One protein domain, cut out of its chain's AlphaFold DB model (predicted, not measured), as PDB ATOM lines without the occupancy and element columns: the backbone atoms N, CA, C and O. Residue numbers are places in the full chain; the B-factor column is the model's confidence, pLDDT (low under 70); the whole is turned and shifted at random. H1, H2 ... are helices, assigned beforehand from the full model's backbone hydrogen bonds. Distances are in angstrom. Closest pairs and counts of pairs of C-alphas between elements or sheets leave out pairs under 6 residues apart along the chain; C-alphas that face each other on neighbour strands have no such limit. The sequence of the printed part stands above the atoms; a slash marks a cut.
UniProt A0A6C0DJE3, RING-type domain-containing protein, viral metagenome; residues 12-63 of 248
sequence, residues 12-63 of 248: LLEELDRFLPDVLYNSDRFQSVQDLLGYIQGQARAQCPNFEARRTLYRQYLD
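This is residues 12 to 63 of the 248 residues of the protein "RING-type domain-containing protein" of viral metagenome (UniProt A0A6C0DJE3). This is a loose, open chain of four helices: the short H1 and H2 meet at a corner, the chain folds back through residues 26 to 32 into the long H3, and from the far end of H3 the last helix, H4, leaves as an arm whose residues 53 to 63 stick out. H1, H2 and H3 make a thin body with few contacts, and the arm adds to its length. The printed part has 52 residues, with four named helices in the order H1, H2, H3, H4 and no named strand; the class is all helix, with 41 residues in the helices. It is loose, with a radius of gyration of the C-alphas of 13.2 A, and elongated, spanning 37 by 24 by 17 A.

H1, residues 12 to 19, and H2, residues 21 to 25, only just touch, with 3 pairs of C-alphas within 8 A, and they touch only at the corner by their link; their closest C-alphas are those of Asp 17 and Leu 24, 6.9 A apart. H3, residues 33 to 47, is close to H1 but not clearly touching it; their closest C-alphas, those of Phe 19 and Gln 43, are 7.0 A apart. The lines of H1 and H3 are about perpendicular, at 74 degrees. H2 is also close to H3 but not clearly touching it, the closest C-alphas being those of Val 23 and Leu 36, 7.9 A apart. H4, residues 51 to 63, only just touches H3, with 3 pairs of C-alphas within 8 A, and only at the corner by their link. H3 touches H4 with residues 44 to 45 alone, and H4 touches H3 with residues 51 to 52 alone; their closest C-alphas, those of Arg 45 and Phe 51, are 5.7 A apart. H3 and H4 run opposite ways at a steep tilt of 66 degrees. H4 is apart from H1 and from H2. In H1, H2, H3 and H4 every O i to N i+4 pair is within hydrogen-bond range.

H1 begins at C-alpha 12, at (136.854, 90.002, 51.884), and measures 10.0 A from first to last C-alpha. H2 measures 6.2 A from C-alpha 21 to C-alpha 25. H3, the longest helix by residues, begins at C-alpha 33, at (126.273, 106.433, 44.871), and measures 21.2 A. H4 measures 18.7 A and ends at C-alpha 63, at (134.879, 115.187, 69.241).

The two C-alphas farthest apart are those of Tyr 25 and Asp 63, 38.3 A. Without residues 53 to 63, which stand free, the body spans 30 by 23 by 12 A. The printed part has no cut. The links from H1 to H2 and from H3 to H4 are tight, the link from H2 to H3 is short, and no link is long. The mean pLDDT of the printed part is 73.2; 20 residues are under 70, among them residues 12 to 16 and 48 to 55.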
ATOM      1  N   LEU A  12     137.642  88.880  52.405       56.00
ATOM      2  CA  LEU A  12     136.854  90.002  51.884       56.00
ATOM      3  C   LEU A  12     135.811  89.611  50.834       56.00
ATOM      4  O   LEU A  12     134.731  90.185  50.848       56.00
ATOM      5  N   LEU A  13     136.082  88.669  49.922       61.66
ATOM      6  CA  LEU A  13     135.088  88.326  48.892       61.66
ATOM      7  C   LEU A  13     133.914  87.548  49.502       61.66
ATOM      8  O   LEU A  13     132.763  87.801  49.168       61.66
ATOM      9  N   GLU A  14     134.213  86.647  50.441       63.50
ATOM     10  CA  GLU A  14     133.214  85.877  51.190       63.50
ATOM     11  C   GLU A  14     132.428  86.766  52.168       63.50
ATOM     12  O   GLU A  14     131.242  86.557  52.409       63.50
ATOM     13  N   GLU A  15     133.071  87.790  52.727       64.50
ATOM     14  CA  GLU A  15     132.399  88.810  53.528       64.50
ATOM     15  C   GLU A  15     131.524  89.726  52.674       64.50
ATOM     16  O   GLU A  15     130.389  89.994  53.054       64.50
ATOM     17  N   LEU A  16     131.979  90.162  51.503       68.81
ATOM     18  CA  LEU A  16     131.148  90.943  50.585       68.81
ATOM     19  C   LEU A  16     129.937  90.135  50.106       68.81
ATOM     20  O   LEU A  16     128.832  90.665  50.092       68.81
ATOM     21  N   ASP A  17     130.119  88.849  49.812       74.56
ATOM     22  CA  ASP A  17     129.036  87.916  49.485       74.56
ATOM     23  C   ASP A  17     128.035  87.765  50.645       74.56
ATOM     24  O   ASP A  17     126.819  87.826  50.457       74.56
ATOM     25  N   ARG A  18     128.539  87.655  51.880       72.88
ATOM     26  CA  ARG A  18     127.725  87.492  53.092       72.88
ATOM     27  C   ARG A  18     126.986  88.763  53.513       72.88
ATOM     28  O   ARG A  18     125.847  88.683  53.968       72.88
ATOM     29  N   PHE A  19     127.641  89.918  53.431       70.94
ATOM     30  CA  PHE A  19     127.157  91.180  53.996       70.94
ATOM     31  C   PHE A  19     126.514  92.092  52.945       70.94
ATOM     32  O   PHE A  19     125.595  92.841  53.281       70.94
ATOM     33  N   LEU A  20     126.974  92.045  51.692       82.19
ATOM     34  CA  LEU A  20     126.592  92.962  50.612       82.19
ATOM     35  C   LEU A  20     126.382  92.231  49.263       82.19
ATOM     36  O   LEU A  20     126.951  92.641  48.248       82.19
ATOM     37  N   PRO A  21     125.531  91.191  49.202       79.56
ATOM     38  CA  PRO A  21     125.376  90.365  48.001       79.56
ATOM     39  C   PRO A  21     124.876  91.157  46.785       79.56
ATOM     40  O   PRO A  21     125.299  90.889  45.661       79.56
ATOM     41  N   ASP A  22     124.029  92.175  46.977       81.19
ATOM     42  CA  ASP A  22     123.519  92.964  45.846       81.19
ATOM     43  C   ASP A  22     124.608  93.813  45.188       81.19
ATOM     44  O   ASP A  22     124.487  94.146  44.016       81.19
ATOM     45  N   VAL A  23     125.688  94.130  45.907       82.88
ATOM     46  CA  VAL A  23     126.839  94.843  45.334       82.88
ATOM     47  C   VAL A  23     127.602  93.947  44.359       82.88
ATOM     48  O   VAL A  23     128.146  94.448  43.379       82.88
ATOM     49  N   LEU A  24     127.616  92.631  44.596       78.69
ATOM     50  CA  LEU A  24     128.324  91.668  43.754       78.69
ATOM     51  C   LEU A  24     127.472  91.143  42.595       78.69
ATOM     52  O   LEU A  24     127.985  91.000  41.488       78.69
ATOM     53  N   TYR A  25     126.190  90.851  42.830       81.81
ATOM     54  CA  TYR A  25     125.351  90.165  41.833       81.81
ATOM     55  C   TYR A  25     124.266  91.039  41.208       81.81
ATOM     56  O   TYR A  25     123.730  90.670  40.169       81.81
ATOM     57  N   ASN A  26     123.942  92.185  41.814       82.44
ATOM     58  CA  ASN A  26     122.858  93.066  41.377       82.44
ATOM     59  C   ASN A  26     123.334  94.524  41.265       82.44
ATOM     60  O   ASN A  26     122.648  95.448  41.708       82.44
ATOM     61  N   SER A  27     124.507  94.740  40.659       76.94
ATOM     62  CA  SER A  27     125.113  96.071  40.498       76.94
ATOM     63  C   SER A  27     124.200  97.067  39.777       76.94
ATOM     64  O   SER A  27     124.206  98.252  40.105       76.94
ATOM     65  N   ASP A  28     123.361  96.583  38.858       83.25
ATOM     66  CA  ASP A  28     122.432  97.392  38.053       83.25
ATOM     67  C   ASP A  28     121.323  98.053  38.883       83.25
ATOM     68  O   ASP A  28     120.635  98.966  38.420       83.25
ATOM     69  N   ARG A  29     121.140  97.604  40.130       81.56
ATOM     70  CA  ARG A  29     120.204  98.214  41.072       81.56
ATOM     71  C   ARG A  29     120.643  99.622  41.470       81.56
ATOM     72  O   ARG A  29     119.789 100.473  41.695       81.56
ATOM     73  N   PHE A  30     121.949  99.869  41.544       85.06
ATOM     74  CA  PHE A  30     122.492 101.110  42.084       85.06
ATOM     75  C   PHE A  30     122.725 102.133  40.974       85.06
ATOM     76  O   PHE A  30     123.794 102.208  40.376       85.06
ATOM     77  N   GLN A  31     121.721 102.972  40.719       83.00
ATOM     78  CA  GLN A  31     121.826 104.049  39.719       83.00
ATOM     79  C   GLN A  31     122.563 105.291  40.245       83.00
ATOM     80  O   GLN A  31     122.908 106.189  39.478       83.00
ATOM     81  N   SER A  32     122.800 105.368  41.557       80.75
ATOM     82  CA  SER A  32     123.540 106.461  42.185       80.75
ATOM     83  C   SER A  32     124.359 105.970  43.375       80.75
ATOM     84  O   SER A  32     123.998 105.007  44.051       80.75
ATOM     85  N   VAL A  33     125.435 106.696  43.688       80.44
ATOM     86  CA  VAL A  33     126.273 106.433  44.871       80.44
ATOM     87  C   VAL A  33     125.453 106.520  46.166       80.44
ATOM     88  O   VAL A  33     125.700 105.779  47.110       80.44
ATOM     89  N   GLN A  34     124.436 107.384  46.209       69.44
ATOM     90  CA  GLN A  34     123.555 107.530  47.370       69.44
ATOM     91  C   GLN A  34     122.700 106.282  47.613       69.44
ATOM     92  O   GLN A  34     122.487 105.915  48.766       69.44
ATOM     93  N   ASP A  35     122.250 105.618  46.548       74.94
ATOM     94  CA  ASP A  35     121.452 104.394  46.643       74.94
ATOM     95  C   ASP A  35     122.301 103.211  47.133       74.94
ATOM     96  O   ASP A  35     121.909 102.479  48.044       74.94
ATOM     97  N   LEU A  36     123.536 103.107  46.632       80.25
ATOM     98  CA  LEU A  36     124.526 102.151  47.130       80.25
ATOM     99  C   LEU A  36     124.840 102.380  48.617       80.25
ATOM    100  O   LEU A  36     124.794 101.448  49.421       80.25
ATOM    101  N   LEU A  37     125.120 103.626  49.011       78.44
ATOM    102  CA  LEU A  37     125.393 103.969  50.410       78.44
ATOM    103  C   LEU A  37     124.174 103.724  51.307       78.44
ATOM    104  O   LEU A  37     124.331 103.253  52.435       78.44
ATOM    105  N   GLY A  38     122.965 103.996  50.813       77.00
ATOM    106  CA  GLY A  38     121.714 103.693  51.507       77.00
ATOM    107  C   GLY A  38     121.539 102.194  51.749       77.00
ATOM    108  O   GLY A  38     121.209 101.783  52.864       77.00
ATOM    109  N   TYR A  39     121.838 101.369  50.745       83.06
ATOM    110  CA  TYR A  39     121.823  99.914  50.864       83.06
ATOM    111  C   TYR A  39     122.840  99.397  51.886       83.06
ATOM    112  O   TYR A  39     122.467  98.634  52.779       83.06
ATOM    113  N   ILE A  40     124.094  99.858  51.814       80.44
ATOM    114  CA  ILE A  40     125.155  99.457  52.751       80.44
ATOM    115  C   ILE A  40     124.769  99.823  54.189       80.44
ATOM    116  O   ILE A  40     124.872  98.996  55.097       80.44
ATOM    117  N   GLN A  41     124.261 101.040  54.409       74.88
ATOM    118  CA  GLN A  41     123.798 101.475  55.729       74.88
ATOM    119  C   GLN A  41     122.610 100.645  56.230       74.88
ATOM    120  O   GLN A  41     122.546 100.321  57.417       74.88
ATOM    121  N   GLY A  42     121.678 100.289  55.343       77.25
ATOM    122  CA  GLY A  42     120.543  99.426  55.663       77.25
ATOM    123  C   GLY A  42     120.981  98.028  56.101       77.25
ATOM    124  O   GLY A  42     120.554  97.554  57.155       77.25
ATOM    125  N   GLN A  43     121.886  97.402  55.346       79.50
ATOM    126  CA  GLN A  43     122.441  96.088  55.681       79.50
ATOM    127  C   GLN A  43     123.219  96.119  56.997       79.50
ATOM    128  O   GLN A  43     123.004  95.275  57.867       79.50
ATOM    129  N   ALA A  44     124.057  97.135  57.210       71.06
ATOM    130  CA  ALA A  44     124.846  97.242  58.432       71.06
ATOM    131  C   ALA A  44     123.974  97.436  59.690       71.06
ATOM    132  O   ALA A  44     124.270  96.861  60.738       71.06
ATOM    133  N   ARG A  45     122.858  98.176  59.585       69.31
ATOM    134  CA  ARG A  45     121.866  98.304  60.670       69.31
ATOM    135  C   ARG A  45     121.128  96.999  60.953       69.31
ATOM    136  O   ARG A  45     120.897  96.685  62.115       69.31
ATOM    137  N   ALA A  46     120.758  96.255  59.911       74.00
ATOM    138  CA  ALA A  46     120.027  94.999  60.055       74.00
ATOM    139  C   ALA A  46     120.892  93.890  60.671       74.00
ATOM    140  O   ALA A  46     120.395  93.069  61.438       74.00
ATOM    141  N   GLN A  47     122.186  93.872  60.349       70.19
ATOM    142  CA  GLN A  47     123.081  92.781  60.728       70.19
ATOM    143  C   GLN A  47     123.848  93.036  62.039       70.19
ATOM    144  O   GLN A  47     124.294  92.085  62.677       70.19
ATOM    145  N   CYS A  48     123.973  94.291  62.492       65.75
ATOM    146  CA  CYS A  48     124.667  94.638  63.738       65.75
ATOM    147  C   CYS A  48     123.694  95.198  64.802       65.75
ATOM    148  O   CYS A  48     123.348  96.380  64.736       65.75
ATOM    149  N   PRO A  49     123.331  94.436  65.856       58.84
ATOM    150  CA  PRO A  49     122.306  94.838  66.834       58.84
ATOM    151  C   PRO A  49     122.659  96.042  67.729       58.84
ATOM    152  O   PRO A  49     121.849  96.441  68.552       58.84
ATOM    153  N   ASN A  50     123.829  96.664  67.569       68.75
ATOM    154  CA  ASN A  50     124.245  97.863  68.312       68.75
ATOM    155  C   ASN A  50     124.890  98.920  67.403       68.75
ATOM    156  O   ASN A  50     125.703  99.732  67.852       68.75
ATOM    157  N   PHE A  51     124.560  98.893  66.110       68.94
ATOM    158  CA  PHE A  51     125.151  99.773  65.104       68.94
ATOM    159  C   PHE A  51     125.072 101.257  65.498       68.94
ATOM    160  O   PHE A  51     126.082 101.960  65.485       68.94
ATOM    161  N   GLU A  52     123.899 101.726  65.927       67.75
ATOM    162  CA  GLU A  52     123.679 103.130  66.302       67.75
ATOM    163  C   GLU A  52     124.394 103.527  67.598       67.75
ATOM    164  O   GLU A  52     124.954 104.623  67.689       67.75
ATOM    165  N   ALA A  53     124.447 102.624  68.580       69.88
ATOM    166  CA  ALA A  53     125.176 102.851  69.822       69.88
ATOM    167  C   ALA A  53     126.683 102.989  69.552       69.88
ATOM    168  O   ALA A  53     127.309 103.964  69.970       69.88
ATOM    169  N   ARG A  54     127.257 102.071  68.761       64.62
ATOM    170  CA  ARG A  54     128.686 102.092  68.411       64.62
ATOM    171  C   ARG A  54     129.058 103.313  67.567       64.62
ATOM    172  O   ARG A  54     130.087 103.936  67.808       64.62
ATOM    173  N   ARG A  55     128.180 103.715  66.643       67.50
ATOM    174  CA  ARG A  55     128.298 104.959  65.865       67.50
ATOM    175  C   ARG A  55     128.363 106.204  66.746       67.50
ATOM    176  O   ARG A  55     129.129 107.122  66.469       67.50
ATOM    177  N   THR A  56     127.530 106.248  67.781       73.44
ATOM    178  CA  THR A  56     127.437 107.395  68.691       73.44
ATOM    179  C   THR A  56     128.697 107.518  69.542       73.44
ATOM    180  O   THR A  56     129.247 108.610  69.649       73.44
ATOM    181  N   LEU A  57     129.207 106.393  70.052       70.81
ATOM    182  CA  LEU A  57     130.470 106.354  70.793       70.81
ATOM    183  C   LEU A  57     131.658 106.796  69.935       70.81
ATOM    184  O   LEU A  57     132.496 107.567  70.395       70.81
ATOM    185  N   TYR A  58     131.710 106.355  68.676       64.75
ATOM    186  CA  TYR A  58     132.775 106.760  67.760       64.75
ATOM    187  C   TYR A  58     132.749 108.268  67.465       64.75
ATOM    188  O   TYR A  58     133.789 108.920  67.483       64.75
ATOM    189  N   ARG A  59     131.556 108.853  67.283       67.25
ATOM    190  CA  ARG A  59     131.403 110.308  67.125       67.25
ATOM    191  C   ARG A  59     131.904 111.066  68.358       67.25
ATOM    192  O   ARG A  59     132.674 112.007  68.214       67.25
ATOM    193  N   GLN A  60     131.528 110.613  69.553       71.50
ATOM    194  CA  GLN A  60     131.982 111.216  70.806       71.50
ATOM    195  C   GLN A  60     133.509 111.137  70.969       71.50
ATOM    196  O   GLN A  60     134.126 112.082  71.452       71.50
ATOM    197  N   TYR A  61     134.129 110.031  70.555       65.75
ATOM    198  CA  TYR A  61     135.584 109.882  70.581       65.75
ATOM    199  C   TYR A  61     136.290 110.884  69.653       65.75
ATOM    200  O   TYR A  61     137.282 111.495  70.051       65.75
ATOM    201  N   LEU A  62     135.768 111.093  68.441       64.81
ATOM    202  CA  LEU A  62     136.319 112.070  67.496       64.81
ATOM    203  C   LEU A  62     136.197 113.512  68.008       64.81
ATOM    204  O   LEU A  62     137.150 114.276  67.878       64.81
ATOM    205  N   ASP A  63     135.082 113.857  68.653       64.50
ATOM    206  CA  ASP A  63     134.879 115.187  69.241       64.50
ATOM    207  C   ASP A  63     135.886 115.475  70.374       64.50
ATOM    208  O   ASP A  63     136.395 116.588  70.490       64.50
TER     209      ASP A  63